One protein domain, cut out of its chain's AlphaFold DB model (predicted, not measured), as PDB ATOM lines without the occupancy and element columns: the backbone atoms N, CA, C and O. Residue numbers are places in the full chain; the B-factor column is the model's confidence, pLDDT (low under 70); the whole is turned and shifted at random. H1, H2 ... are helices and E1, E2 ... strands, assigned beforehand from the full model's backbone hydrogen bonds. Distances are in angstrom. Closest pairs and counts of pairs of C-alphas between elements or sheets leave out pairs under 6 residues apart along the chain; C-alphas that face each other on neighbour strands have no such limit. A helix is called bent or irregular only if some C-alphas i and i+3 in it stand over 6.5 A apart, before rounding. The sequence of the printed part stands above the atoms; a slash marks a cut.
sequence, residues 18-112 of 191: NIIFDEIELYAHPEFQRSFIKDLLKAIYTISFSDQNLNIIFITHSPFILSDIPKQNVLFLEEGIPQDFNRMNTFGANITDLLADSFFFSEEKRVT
ATOM      1  N   ASN A  18     -26.793  -8.085 -51.544       95.25
ATOM      2  CA  ASN A  18     -27.063  -7.047 -50.560       95.25
ATOM      3  C   ASN A  18     -25.999  -5.961 -50.701       95.25
ATOM      4  O   ASN A  18     -24.808  -6.256 -50.591       95.25
ATOM      5  N   ILE A  19     -26.429  -4.731 -50.950       94.44
ATOM      6  CA  ILE A  19     -25.561  -3.561 -51.032       94.44
ATOM      7  C   ILE A  19     -25.817  -2.716 -49.792       94.44
ATOM      8  O   ILE A  19     -26.963  -2.402 -49.487       94.44
ATOM      9  N   ILE A  20     -24.753  -2.355 -49.082       96.75
ATOM     10  CA  ILE A  20     -24.827  -1.478 -47.917       96.75
ATOM     11  C   ILE A  20     -24.028  -0.226 -48.251       96.75
ATOM     12  O   ILE A  20     -22.840  -0.313 -48.562       96.75
ATOM     13  N   PHE A  21     -24.700   0.915 -48.209       95.31
ATOM     14  CA  PHE A  21     -24.098   2.229 -48.340       95.31
ATOM     15  C   PHE A  21     -24.037   2.877 -46.965       95.31
ATOM     16  O   PHE A  21     -25.056   2.977 -46.289       95.31
ATOM     17  N   ASP A  22     -22.841   3.297 -46.574       94.69
ATOM     18  CA  ASP A  22     -22.585   4.005 -45.325       94.69
ATOM     19  C   ASP A  22     -22.125   5.419 -45.675       94.69
ATOM     20  O   ASP A  22     -21.037   5.583 -46.230       94.69
ATOM     21  N   GLU A  23     -23.012   6.396 -45.474       92.38
ATOM     22  CA  GLU A  23     -22.800   7.824 -45.751       92.38
ATOM     23  C   GLU A  23     -22.159   8.076 -47.135       92.38
ATOM     24  O   GLU A  23     -21.232   8.872 -47.296       92.38
ATOM     25  N   ILE A  24     -22.614   7.354 -48.168       90.25
ATOM     26  CA  ILE A  24     -21.978   7.339 -49.499       90.25
ATOM     27  C   ILE A  24     -22.067   8.694 -50.217       90.25
ATOM     28  O   ILE A  24     -21.248   9.019 -51.076       90.25
ATOM     29  N   GLU A  25     -23.076   9.480 -49.869       86.75
ATOM     30  CA  GLU A  25     -23.346  10.817 -50.375       86.75
ATOM     31  C   GLU A  25     -22.645  11.924 -49.570       86.75
ATOM     32  O   GLU A  25     -22.732  13.101 -49.937       86.75
ATOM     33  N   LEU A  26     -21.938  11.570 -48.492       84.25
ATOM     34  CA  LEU A  26     -21.201  12.517 -47.664       84.25
ATOM     35  C   LEU A  26     -20.168  13.266 -48.519       84.25
ATOM     36  O   LEU A  26     -19.476  12.690 -49.358       84.25
ATOM     37  N   TYR A  27     -20.075  14.581 -48.317       86.00
ATOM     38  CA  TYR A  27     -19.234  15.506 -49.093       86.00
ATOM     39  C   TYR A  27     -19.606  15.682 -50.572       86.00
ATOM     40  O   TYR A  27     -18.952  16.464 -51.271       86.00
ATOM     41  N   ALA A  28     -20.660  15.028 -51.068       87.81
ATOM     42  CA  ALA A  28     -21.174  15.340 -52.390       87.81
ATOM     43  C   ALA A  28     -21.808  16.737 -52.393       87.81
ATOM     44  O   ALA A  28     -22.391  17.185 -51.403       87.81
ATOM     45  N   HIS A  29     -21.729  17.416 -53.539       91.62
ATOM     46  CA  HIS A  29     -22.460  18.660 -53.745       91.62
ATOM     47  C   HIS A  29     -23.968  18.424 -53.497       91.62
ATOM     48  O   HIS A  29     -24.474  17.395 -53.953       91.62
ATOM     49  N   PRO A  30     -24.713  19.344 -52.847       86.81
ATOM     50  CA  PRO A  30     -26.127  19.132 -52.508       86.81
ATOM     51  C   PRO A  30     -27.004  18.713 -53.696       86.81
ATOM     52  O   PRO A  30     -27.857  17.839 -53.577       86.81
ATOM     53  N   GLU A  31     -26.737  19.269 -54.879       89.75
ATOM     54  CA  GLU A  31     -27.412  18.871 -56.125       89.75
ATOM     55  C   GLU A  31     -27.256  17.377 -56.454       89.75
ATOM     56  O   GLU A  31     -28.198  16.764 -56.950       89.75
ATOM     57  N   PHE A  32     -26.094  16.786 -56.164       92.44
ATOM     58  CA  PHE A  32     -25.839  15.361 -56.380       92.44
ATOM     59  C   PHE A  32     -26.451  14.502 -55.281       92.44
ATOM     60  O   PHE A  32     -26.954  13.426 -55.583       92.44
ATOM     61  N   GLN A  33     -26.480  14.982 -54.031       91.25
ATOM     62  CA  GLN A  33     -27.221  14.302 -52.962       91.25
ATOM     63  C   GLN A  33     -28.709  14.209 -53.322       91.25
ATOM     64  O   GLN A  33     -29.311  13.144 -53.216       91.25
ATOM     65  N   ARG A  34     -29.282  15.299 -53.857       91.44
ATOM     66  CA  ARG A  34     -30.681  15.357 -54.303       91.44
ATOM     67  C   ARG A  34     -30.987  14.428 -55.482       91.44
ATOM     68  O   ARG A  34     -32.113  13.965 -55.602       91.44
ATOM     69  N   SER A  35     -30.044  14.188 -56.396       94.62
ATOM     70  CA  SER A  35     -30.272  13.292 -57.544       94.62
ATOM     71  C   SER A  35     -29.823  11.849 -57.308       94.62
ATOM     72  O   SER A  35     -30.064  10.999 -58.168       94.62
ATOM     73  N   PHE A  36     -29.211  11.557 -56.157       94.81
ATOM     74  CA  PHE A  36     -28.497  10.309 -55.907       94.81
ATOM     75  C   PHE A  36     -29.361   9.063 -56.134       94.81
ATOM     76  O   PHE A  36     -29.002   8.210 -56.945       94.81
ATOM     77  N   ILE A  37     -30.523   8.967 -55.476       94.88
ATOM     78  CA  ILE A  37     -31.396   7.785 -55.580       94.88
ATOM     79  C   ILE A  37     -31.891   7.601 -57.013       94.88
ATOM     80  O   ILE A  37     -31.871   6.492 -57.549       94.88
ATOM     81  N   LYS A  38     -32.267   8.693 -57.684       96.06
ATOM     82  CA  LYS A  38     -32.674   8.664 -59.091       96.06
ATOM     83  C   LYS A  38     -31.565   8.126 -59.996       96.06
ATOM     84  O   LYS A  38     -31.844   7.324 -60.888       96.06
ATOM     85  N   ASP A  39     -30.333   8.581 -59.807       95.19
ATOM     86  CA  ASP A  39     -29.206   8.180 -60.647       95.19
ATOM     87  C   ASP A  39     -28.748   6.747 -60.342       95.19
ATOM     88  O   ASP A  39     -28.475   5.989 -61.275       95.19
ATOM     89  N   LEU A  40     -28.800   6.328 -59.074       94.56
ATOM     90  CA  LEU A  40     -28.608   4.936 -58.669       94.56
ATOM     91  C   LEU A  40     -29.640   4.016 -59.329       94.56
ATOM     92  O   LEU A  40     -29.271   3.014 -59.939       94.56
ATOM     93  N   LEU A  41     -30.929   4.363 -59.264       93.81
ATOM     94  CA  LEU A  41     -31.990   3.565 -59.879       93.81
ATOM     95  C   LEU A  41     -31.800   3.450 -61.393       93.81
ATOM     96  O   LEU A  41     -31.907   2.353 -61.935       93.81
ATOM     97  N   LYS A  42     -31.451   4.543 -62.085       94.94
ATOM     98  CA  LYS A  42     -31.110   4.485 -63.518       94.94
ATOM     99  C   LYS A  42     -29.950   3.530 -63.787       94.94
ATOM    100  O   LYS A  42     -30.036   2.751 -64.729       94.94
ATOM    101  N   ALA A  43     -28.885   3.593 -62.988       93.38
ATOM    102  CA  ALA A  43     -27.729   2.717 -63.142       93.38
ATOM    103  C   ALA A  43     -28.084   1.244 -62.897       93.38
ATOM    104  O   ALA A  43     -27.573   0.368 -63.581       93.38
ATOM    105  N   ILE A  44     -28.994   0.960 -61.966       91.62
ATOM    106  CA  ILE A  44     -29.510  -0.393 -61.741       91.62
ATOM    107  C   ILE A  44     -30.339  -0.849 -62.949       91.62
ATOM    108  O   ILE A  44     -30.137  -1.954 -63.438       91.62
ATOM    109  N   TYR A  45     -31.220  -0.003 -63.491       88.69
ATOM    110  CA  TYR A  45     -32.071  -0.362 -64.633       88.69
ATOM    111  C   TYR A  45     -31.311  -0.619 -65.940       88.69
ATOM    112  O   TYR A  45     -31.847  -1.285 -66.825       88.69
ATOM    113  N   THR A  46     -30.086  -0.108 -66.100       90.75
ATOM    114  CA  THR A  46     -29.253  -0.429 -67.271       90.75
ATOM    115  C   THR A  46     -28.593  -1.804 -67.174       90.75
ATOM    116  O   THR A  46     -28.098  -2.315 -68.181       90.75
ATOM    117  N   ILE A  47     -28.596  -2.425 -65.992       86.38
ATOM    118  CA  ILE A  47     -28.055  -3.763 -65.766       86.38
ATOM    119  C   ILE A  47     -29.145  -4.794 -66.084       86.38
ATOM    120  O   ILE A  47     -30.259  -4.739 -65.569       86.38
ATOM    121  N   SER A  48     -28.814  -5.771 -66.930       78.38
ATOM    122  CA  SER A  48     -29.693  -6.910 -67.200       78.38
ATOM    123  C   SER A  48     -29.614  -7.909 -66.043       78.38
ATOM    124  O   SER A  48     -28.646  -8.665 -65.941       78.38
ATOM    125  N   PHE A  49     -30.615  -7.905 -65.162       78.06
ATOM    126  CA  PHE A  49     -30.767  -8.917 -64.117       78.06
ATOM    127  C   PHE A  49     -31.512 -10.125 -64.682       78.06
ATOM    128  O   PHE A  49     -32.639  -9.998 -65.154       78.06
ATOM    129  N   SER A  50     -30.882 -11.299 -64.639       71.44
ATOM    130  CA  SER A  50     -31.436 -12.515 -65.242       71.44
ATOM    131  C   SER A  50     -32.127 -13.465 -64.267       71.44
ATOM    132  O   SER A  50     -32.675 -14.433 -64.766       71.44
ATOM    133  N   ASP A  51     -32.070 -13.219 -62.943       79.56
ATOM    134  CA  ASP A  51     -32.864 -13.871 -61.863       79.56
ATOM    135  C   ASP A  51     -32.298 -13.537 -60.454       79.56
ATOM    136  O   ASP A  51     -32.195 -14.391 -59.565       79.56
ATOM    137  N   GLN A  52     -31.843 -12.298 -60.239       87.81
ATOM    138  CA  GLN A  52     -31.114 -11.914 -59.023       87.81
ATOM    139  C   GLN A  52     -31.978 -11.047 -58.104       87.81
ATOM    140  O   GLN A  52     -32.619 -10.099 -58.550       87.81
ATOM    141  N   ASN A  53     -31.960 -11.357 -56.810       91.06
ATOM    142  CA  ASN A  53     -32.596 -10.564 -55.767       91.06
ATOM    143  C   ASN A  53     -31.627  -9.480 -55.296       91.06
ATOM    144  O   ASN A  53     -30.527  -9.799 -54.838       91.06
ATOM    145  N   LEU A  54     -32.050  -8.220 -55.375       91.69
ATOM    146  CA  LEU A  54     -31.269  -7.065 -54.941       91.69
ATOM    147  C   LEU A  54     -31.915  -6.426 -53.710       91.69
ATOM    148  O   LEU A  54     -33.077  -6.030 -53.748       91.69
ATOM    149  N   ASN A  55     -31.138  -6.305 -52.639       94.75
ATOM    150  CA  ASN A  55     -31.464  -5.511 -51.464       94.75
ATOM    151  C   ASN A  55     -30.434  -4.388 -51.320       94.75
ATOM    152  O   ASN A  55     -29.240  -4.620 -51.514       94.75
ATOM    153  N   ILE A  56     -30.893  -3.187 -50.979       95.31
ATOM    154  CA  ILE A  56     -30.029  -2.025 -50.767       95.31
ATOM    155  C   ILE A  56     -30.378  -1.419 -49.414       95.31
ATOM    156  O   ILE A  56     -31.545  -1.142 -49.144       95.31
ATOM    157  N   ILE A  57     -29.367  -1.225 -48.578       96.56
ATOM    158  CA  ILE A  57     -29.478  -0.613 -47.257       96.56
ATOM    159  C   ILE A  57     -28.651   0.665 -47.263       96.56
ATOM    160  O   ILE A  57     -27.487   0.649 -47.664       96.56
ATOM    161  N   PHE A  58     -29.256   1.748 -46.793       95.38
ATOM    162  CA  PHE A  58     -28.585   3.017 -46.555       95.38
ATOM    163  C   PHE A  58     -28.437   3.246 -45.058       95.38
ATOM    164  O   PHE A  58     -29.392   3.075 -44.302       95.38
ATOM    165  N   ILE A  59     -27.241   3.653 -44.658       94.38
ATOM    166  CA  ILE A  59     -26.930   4.228 -43.357       94.38
ATOM    167  C   ILE A  59     -26.568   5.677 -43.672       94.38
ATOM    168  O   ILE A  59     -25.604   5.921 -44.395       94.38
ATOM    169  N   THR A  60     -27.432   6.608 -43.281       90.06
ATOM    170  CA  THR A  60     -27.359   7.995 -43.745       90.06
ATOM    171  C   THR A  60     -27.982   8.956 -42.738       90.06
ATOM    172  O   THR A  60     -29.049   8.685 -42.177       90.06
ATOM    173  N   HIS A  61     -27.348  10.112 -42.570       86.06
ATOM    174  CA  HIS A  61     -27.917  11.295 -41.927       86.06
ATOM    175  C   HIS A  61     -28.488  12.306 -42.941       86.06
ATOM    176  O   HIS A  61     -28.930  13.392 -42.558       86.06
ATOM    177  N   SER A  62     -28.487  11.987 -44.239       88.44
ATOM    178  CA  SER A  62     -28.896  12.897 -45.307       88.44
ATOM    179  C   SER A  62     -30.422  13.007 -45.425       88.44
ATOM    180  O   SER A  62     -31.100  12.038 -45.789       88.44
ATOM    181  N   PRO A  63     -30.998  14.209 -45.230       87.94
ATOM    182  CA  PRO A  63     -32.423  14.434 -45.459       87.94
ATOM    183  C   PRO A  63     -32.798  14.272 -46.942       87.94
ATOM    184  O   PRO A  63     -33.945  13.963 -47.250       87.94
ATOM    185  N   PHE A  64     -31.850  14.455 -47.871       90.38
ATOM    186  CA  PHE A  64     -32.103  14.299 -49.304       90.38
ATOM    187  C   PHE A  64     -32.414  12.848 -49.654       90.38
ATOM    188  O   PHE A  64     -33.392  12.588 -50.349       90.38
ATOM    189  N   ILE A  65     -31.630  11.908 -49.117       91.38
ATOM    190  CA  ILE A  65     -31.880  10.478 -49.300       91.38
ATOM    191  C   ILE A  65     -33.201  10.092 -48.638       91.38
ATOM    192  O   ILE A  65     -34.029   9.438 -49.268       91.38
ATOM    193  N   LEU A  66     -33.443  10.547 -47.404       90.38
ATOM    194  CA  LEU A  66     -34.694  10.262 -46.696       90.38
ATOM    195  C   LEU A  66     -35.932  10.762 -47.459       90.38
ATOM    196  O   LEU A  66     -36.941  10.060 -47.481       90.38
ATOM    197  N   SER A  67     -35.853  11.918 -48.127       91.62
ATOM    198  CA  SER A  67     -36.967  12.478 -48.907       91.62
ATOM    199  C   SER A  67     -37.396  11.594 -50.085       91.62
ATOM    200  O   SER A  67     -38.562  11.596 -50.467       91.62
ATOM    201  N   ASP A  68     -36.503  10.774 -50.636       93.69
ATOM    202  CA  ASP A  68     -36.824   9.869 -51.747       93.69
ATOM    203  C   ASP A  68     -37.302   8.478 -51.287       93.69
ATOM    204  O   ASP A  68     -37.743   7.668 -52.109       93.69
ATOM    205  N   ILE A  69     -37.251   8.177 -49.984       92.75
ATOM    206  CA  ILE A  69     -37.554   6.847 -49.444       92.75
ATOM    207  C   ILE A  69     -38.870   6.868 -48.657       92.75
ATOM    208  O   ILE A  69     -39.037   7.685 -47.754       92.75
ATOM    209  N   PRO A  70     -39.827   5.961 -48.935       92.62
ATOM    210  CA  PRO A  70     -41.041   5.823 -48.137       92.62
ATOM    211  C   PRO A  70     -40.760   5.458 -46.683       92.62
ATOM    212  O   PRO A  70     -39.934   4.595 -46.403       92.62
ATOM    213  N   LYS A  71     -41.524   6.051 -45.764       89.62
ATOM    214  CA  LYS A  71     -41.323   5.926 -44.315       89.62
ATOM    215  C   LYS A  71     -41.310   4.477 -43.830       89.62
ATOM    216  O   LYS A  71     -40.516   4.125 -42.971       89.62
ATOM    217  N   GLN A  72     -42.163   3.625 -44.397       91.75
ATOM    218  CA  GLN A  72     -42.215   2.202 -44.052       91.75
ATOM    219  C   GLN A  72     -40.905   1.443 -44.335       91.75
ATOM    220  O   GLN A  72     -40.719   0.347 -43.816       91.75
ATOM    221  N   ASN A  73     -40.012   2.021 -45.143       93.69
ATOM    222  CA  ASN A  73     -38.696   1.479 -45.468       93.69
ATOM    223  C   ASN A  73     -37.568   2.191 -44.697       93.69
ATOM    224  O   ASN A  73     -36.400   2.005 -45.030       93.69
ATOM    225  N   VAL A  74     -37.899   3.017 -43.700       91.50
ATOM    226  CA  VAL A  74     -36.935   3.768 -42.889       91.50
ATOM    227  C   VAL A  74     -36.973   3.256 -41.454       91.50
ATOM    228  O   VAL A  74     -38.035   3.167 -40.838       91.50
ATOM    229  N   LEU A  75     -35.797   2.946 -40.913       91.88
ATOM    230  CA  LEU A  75     -35.598   2.637 -39.502       91.88
ATOM    231  C   LEU A  75     -34.892   3.821 -38.839       91.88
ATOM    232  O   LEU A  75     -33.708   4.041 -39.079       91.88
ATOM    233  N   PHE A  76     -35.611   4.572 -38.006       88.06
ATOM    234  CA  PHE A  76     -35.017   5.655 -37.226       88.06
ATOM    235  C   PHE A  76     -34.324   5.096 -35.989       88.06
ATOM    236  O   PHE A  76     -34.863   4.217 -35.314       88.06
ATOM    237  N   LEU A  77     -33.137   5.617 -35.689       87.50
ATOM    238  CA  LEU A  77     -32.340   5.222 -34.534       87.50
ATOM    239  C   LEU A  77     -32.017   6.456 -33.694       87.50
ATOM    240  O   LEU A  77     -31.512   7.445 -34.218       87.50
ATOM    241  N   GLU A  78     -32.255   6.360 -32.391       83.56
ATOM    242  CA  GLU A  78     -31.844   7.350 -31.394       83.56
ATOM    243  C   GLU A  78     -31.071   6.612 -30.302       83.56
ATOM    244  O   GLU A  78     -31.565   5.625 -29.758       83.56
ATOM    245  N   GLU A  79     -29.824   7.015 -30.051       85.94
ATOM    246  CA  GLU A  79     -28.916   6.336 -29.107       85.94
ATOM    247  C   GLU A  79     -28.798   4.811 -29.341       85.94
ATOM    248  O   GLU A  79     -28.629   4.015 -28.419       85.94
ATOM    249  N   GLY A  80     -28.891   4.383 -30.607       86.44
ATOM    250  CA  GLY A  80     -28.837   2.970 -31.003       86.44
ATOM    251  C   GLY A  80     -30.142   2.194 -30.797       86.44
ATOM    252  O   GLY A  80     -30.174   0.985 -31.029       86.44
ATOM    253  N   ILE A  81     -31.222   2.866 -30.395       89.00
ATOM    254  CA  ILE A  81     -32.535   2.269 -30.148       89.00
ATOM    255  C   ILE A  81     -33.484   2.628 -31.303       89.00
ATOM    256  O   ILE A  81     -33.595   3.807 -31.648       89.00
ATOM    257  N   PRO A  82     -34.190   1.643 -31.897       89.81
ATOM    258  CA  PRO A  82     -35.258   1.894 -32.860       89.81
ATOM    259  C   PRO A  82     -36.343   2.819 -32.313       89.81
ATOM    260  O   PRO A  82     -36.939   2.530 -31.276       89.81
ATOM    261  N   GLN A  83     -36.635   3.889 -33.048       84.31
ATOM    262  CA  GLN A  83     -37.701   4.830 -32.722       84.31
ATOM    263  C   GLN A  83     -38.852   4.714 -33.718       84.31
ATOM    264  O   GLN A  83     -38.646   4.632 -34.930       84.31
ATOM    265  N   ASP A  84     -40.080   4.752 -33.201       77.56
ATOM    266  CA  ASP A  84     -41.277   4.809 -34.036       77.56
ATOM    267  C   ASP A  84     -41.637   6.268 -34.340       77.56
ATOM    268  O   ASP A  84     -42.241   6.983 -33.534       77.56
ATOM    269  N   PHE A  85     -41.233   6.740 -35.517       72.06
ATOM    270  CA  PHE A  85     -41.350   8.146 -35.882       72.06
ATOM    271  C   PHE A  85     -42.726   8.470 -36.480       72.06
ATOM    272  O   PHE A  85     -42.863   8.841 -37.644       72.06
ATOM    273  N   ASN A  86     -43.800   8.325 -35.698       69.12
ATOM    274  CA  ASN A  86     -45.184   8.463 -36.182       69.12
ATOM    275  C   ASN A  86     -45.555   9.851 -36.729       69.12
ATOM    276  O   ASN A  86     -46.497   9.966 -37.509       69.12
ATOM    277  N   ARG A  87     -44.787  10.885 -36.386       67.25
ATOM    278  CA  ARG A  87     -45.097  12.284 -36.708       67.25
ATOM    279  C   ARG A  87     -44.731  12.712 -38.131       67.25
ATOM    280  O   ARG A  87     -45.178  13.769 -38.556       67.25
ATOM    281  N   MET A  88     -43.967  11.904 -38.868       74.06
ATOM    282  CA  MET A  88     -43.410  12.320 -40.154       74.06
ATOM    283  C   MET A  88     -43.610  11.283 -41.259       74.06
ATOM    284  O   MET A  88     -43.442  10.084 -41.034       74.06
ATOM    285  N   ASN A  89     -43.944  11.756 -42.460       85.56
ATOM    286  CA  ASN A  89     -43.769  11.014 -43.706       85.56
ATOM    287  C   ASN A  89     -42.470  11.489 -44.350       85.56
ATOM    288  O   ASN A  89     -42.210  12.685 -44.349       85.56
ATOM    289  N   THR A  90     -41.665  10.572 -44.878       88.44
ATOM    290  CA  THR A  90     -40.355  10.900 -45.455       88.44
ATOM    291  C   THR A  90     -40.437  11.144 -46.958       88.44
ATOM    292  O   THR A  90     -39.898  12.129 -47.442       88.44
ATOM    293  N   PHE A  91     -41.191  10.321 -47.692       91.75
ATOM    294  CA  PHE A  91     -41.285  10.437 -49.148       91.75
ATOM    295  C   PHE A  91     -41.897  11.770 -49.603       91.75
ATOM    296  O   PHE A  91     -43.041  12.080 -49.262       91.75
ATOM    297  N   GLY A  92     -41.149  12.535 -50.398       89.06
ATOM    298  CA  GLY A  92     -41.523  13.858 -50.893       89.06
ATOM    299  C   GLY A  92     -41.602  14.937 -49.811       89.06
ATOM    300  O   GLY A  92     -42.178  15.997 -50.062       89.06
ATOM    301  N   ALA A  93     -41.083  14.683 -48.608       86.44
ATOM    302  CA  ALA A  93     -41.113  15.659 -47.531       86.44
ATOM    303  C   ALA A  93     -40.141  16.813 -47.783       86.44
ATOM    304  O   ALA A  93     -39.100  16.654 -48.429       86.44
ATOM    305  N   ASN A  94     -40.486  17.982 -47.241       84.44
ATOM    306  CA  ASN A  94     -39.625  19.153 -47.281       84.44
ATOM    307  C   ASN A  94     -38.303  18.840 -46.563       84.44
ATOM    308  O   ASN A  94     -38.303  18.362 -45.431       84.44
ATOM    309  N   ILE A  95     -37.181  19.118 -47.228       84.31
ATOM    310  CA  ILE A  95     -35.835  18.865 -46.702       84.31
ATOM    311  C   ILE A  95     -35.601  19.610 -45.387       84.31
ATOM    312  O   ILE A  95     -34.988  19.054 -44.484       84.31
ATOM    313  N   THR A  96     -36.116  20.832 -45.250       78.06
ATOM    314  CA  THR A  96     -35.988  21.630 -44.024       78.06
ATOM    315  C   THR A  96     -36.747  20.996 -42.861       78.06
ATOM    316  O   THR A  96     -36.221  20.923 -41.754       78.06
ATOM    317  N   ASP A  97     -37.946  20.471 -43.126       76.75
ATOM    318  CA  ASP A  97     -38.732  19.759 -42.117       76.75
ATOM    319  C   ASP A  97     -38.048  18.435 -41.757       76.75
ATOM    320  O   ASP A  97     -37.971  18.083 -40.587       76.75
ATOM    321  N   LEU A  98     -37.485  17.729 -42.748       80.25
ATOM    322  CA  LEU A  98     -36.696  16.516 -42.515       80.25
ATOM    323  C   LEU A  98     -35.486  16.819 -41.653       80.25
ATOM    324  O   LEU A  98     -35.278  16.098 -40.701       80.25
ATOM    325  N   LEU A  99     -34.744  17.893 -41.912       76.44
ATOM    326  CA  LEU A  99     -33.629  18.312 -41.065       76.44
ATOM    327  C   LEU A  99     -34.073  18.624 -39.631       76.44
ATOM    328  O   LEU A  99     -33.414  18.212 -38.680       76.44
ATOM    329  N   ALA A 100     -35.186  19.338 -39.460       73.19
ATOM    330  CA  ALA A 100     -35.707  19.670 -38.138       73.19
ATOM    331  C   ALA A 100     -36.151  18.414 -37.358       73.19
ATOM    332  O   ALA A 100     -35.958  18.317 -36.144       73.19
ATOM    333  N   ASP A 101     -36.721  17.434 -38.056       70.44
ATOM    334  CA  ASP A 101     -37.326  16.257 -37.445       70.44
ATOM    335  C   ASP A 101     -36.357  15.069 -37.318       70.44
ATOM    336  O   ASP A 101     -36.355  14.408 -36.281       70.44
ATOM    337  N   SER A 102     -35.509  14.816 -38.321       62.44
ATOM    338  CA  SER A 102     -34.582  13.674 -38.393       62.44
ATOM    339  C   SER A 102     -33.392  13.800 -37.450       62.44
ATOM    340  O   SER A 102     -32.845  12.786 -37.025       62.44
ATOM    341  N   PHE A 103     -33.000  15.024 -37.093       63.31
ATOM    342  CA  PHE A 103     -31.928  15.285 -36.130       63.31
ATOM    343  C   PHE A 103     -32.429  15.417 -34.689       63.31
ATOM    344  O   PHE A 103     -31.688  15.879 -33.822       63.31
ATOM    345  N   PHE A 104     -33.673  14.999 -34.419       61.97
ATOM    346  CA  PHE A 104     -34.249  14.974 -33.072       61.97
ATOM    347  C   PHE A 104     -34.142  16.331 -32.364       61.97
ATOM    348  O   PHE A 104     -33.952  16.411 -31.147       61.97
ATOM    349  N   PHE A 105     -34.251  17.430 -33.114       58.88
ATOM    350  CA  PHE A 105     -34.320  18.739 -32.491       58.88
ATOM    351  C   PHE A 105     -35.581  18.762 -31.616       58.88
ATOM    352  O   PHE A 105     -36.693  18.514 -32.095       58.88
ATOM    353  N   SER A 106     -35.399  19.016 -30.313       56.12
ATOM    354  CA  SER A 106     -36.509  19.236 -29.380       56.12
ATOM    355  C   SER A 106     -37.436  20.323 -29.932       56.12
ATOM    356  O   SER A 106     -36.995  21.159 -30.720       56.12
ATOM    357  N   GLU A 107     -38.713  20.354 -29.538       55.28
ATOM    358  CA  GLU A 107     -39.647  21.370 -30.057       55.28
ATOM    359  C   GLU A 107     -39.123  22.813 -29.873       55.28
ATOM    360  O   GLU A 107     -39.324  23.646 -30.751       55.28
ATOM    361  N   GLU A 108     -38.330  23.082 -28.827       53.81
ATOM    362  CA  GLU A 108     -37.603  24.353 -28.650       53.81
ATOM    363  C   GLU A 108     -36.514  24.614 -29.707       53.81
ATOM    364  O   GLU A 108     -36.300  25.756 -30.115       53.81
ATOM    365  N   LYS A 109     -35.809  23.574 -30.167       52.56
ATOM    366  CA  LYS A 109     -34.757  23.673 -31.191       52.56
ATOM    367  C   LYS A 109     -35.321  23.711 -32.614       52.56
ATOM    368  O   LYS A 109     -34.711  24.334 -33.474       52.56
ATOM    369  N   ARG A 110     -36.508  23.141 -32.859       50.44
ATOM    370  CA  ARG A 110     -37.203  23.229 -34.163       50.44
ATOM    371  C   ARG A 110     -37.522  24.673 -34.562       50.44
ATOM    372  O   ARG A 110     -37.503  24.996 -35.743       50.44
ATOM    373  N   VAL A 111     -37.765  25.546 -33.580       52.44
ATOM    374  CA  VAL A 111     -38.034  26.981 -33.795       52.44
ATOM    375  C   VAL A 111     -36.780  27.745 -34.243       52.44
ATOM    376  O   VAL A 111     -36.891  28.826 -34.810       52.44
ATOM    377  N   THR A 112     -35.577  27.195 -34.045       57.69
ATOM    378  CA  THR A 112     -34.334  27.850 -34.467       57.69
ATOM    379  C   THR A 112     -33.418  26.888 -35.216       57.69
ATOM    380  O   THR A 112     -32.433  26.402 -34.675       57.69
TER     381      THR A 112
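AT A GLANCE: This is residues 18 to 112 of the 191 residues of an uncharacterized protein of Flavobacteriaceae bacterium (UniProt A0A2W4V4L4). This is an elongated model with a two-strand parallel ribbon, E1 and E2, at one end, and the long helix H1 running back between its strands in the chain; residues 45 to 52, which lead from H1 toward E2, stick out at the tip. H2 lies near the middle of the whole, H1 and H3 each pack on H2, the small hairpin E3 and E4 lies off to a side, and H4 lies at the opposite end from residues 45 to 52. The printed part has 95 residues, with four named helices and four named strands in the order E1, H1, E2, H2, E3, E4, H3, H4, and its class is mixed, helices and strands. It is only just compact, close to loose, with a radius of gyration of the C-alphas of 14.9 A and spans of 52 by 29 by 21 A.

HOW THE PARTS SIT: E1, residues 18 to 22, and E2, residues 53 to 59, are parallel neighbours at 15 degrees, with N 19 and O 55 2.9 A apart and N 57 and O 19 2.8 A apart, within hydrogen-bond range. With H1, residues 30 to 45, they form a strand-helix-strand unit, two parallel neighbour strands with a helix between them along the chain, and its crossover is right-handed. H1 is irregular, with C-alphas 34 and 37 7.7 A apart, and has a kink of 45 degrees near residue 37. With residues 33 to 37 alone it touches H2, residues 63 to 68; the closest C-alphas are those of Arg 34 and Phe 64, 5.3 A apart. H1 and H2 run the same way at a shallow tilt of 34 degrees, only just short of steep. H2 also touches H3, residues 95 to 102, about perpendicular at 75 degrees; the closest C-alphas, of Pro 63 and Leu 98, are 5.6 A apart. H4, residues 107 to 110, is close to H3 but not clearly touching, with the C-alphas of Ala 100 and Arg 110 closest at 5.5 A. E3, residues 76 to 78, and E4, residues 81 to 83, are an antiparallel hairpin at 129 degrees, with N 81 and O 78 2.9 A apart, within hydrogen-bond range. E3 and E4 are apart from E1 and E2. Every O i to N i+4 pair is within hydrogen-bond range in H3, against 10 of 12 in H1 and 1 of 2 in H2; H4 is too short for such a pair.

IN THESE COORDINATES: E1 begins at C-alpha 18, (-27.063, -7.047, -50.560), and is 13.0 A long from first to last C-alpha; E2 is 20.1 A. H1 is 23.7 A long and begins at C-alpha 30, (-26.127, 19.132, -52.508). H2 is 8.9 A, E3 6.9 A, E4 6.3 A and H3 9.9 A. H4, 5.1 A, ends at C-alpha 110, (-37.203, 23.229, -34.163).

THE WHOLE: The two C-alphas farthest apart, of Ser 50 and Glu 108, are 52.3 A apart. The printed part has no cut. The link from E4 to H3, 11 residues, is long. The mean pLDDT of the printed part is 84.3; residues 86 to 87 and 102 to 112 are under 70.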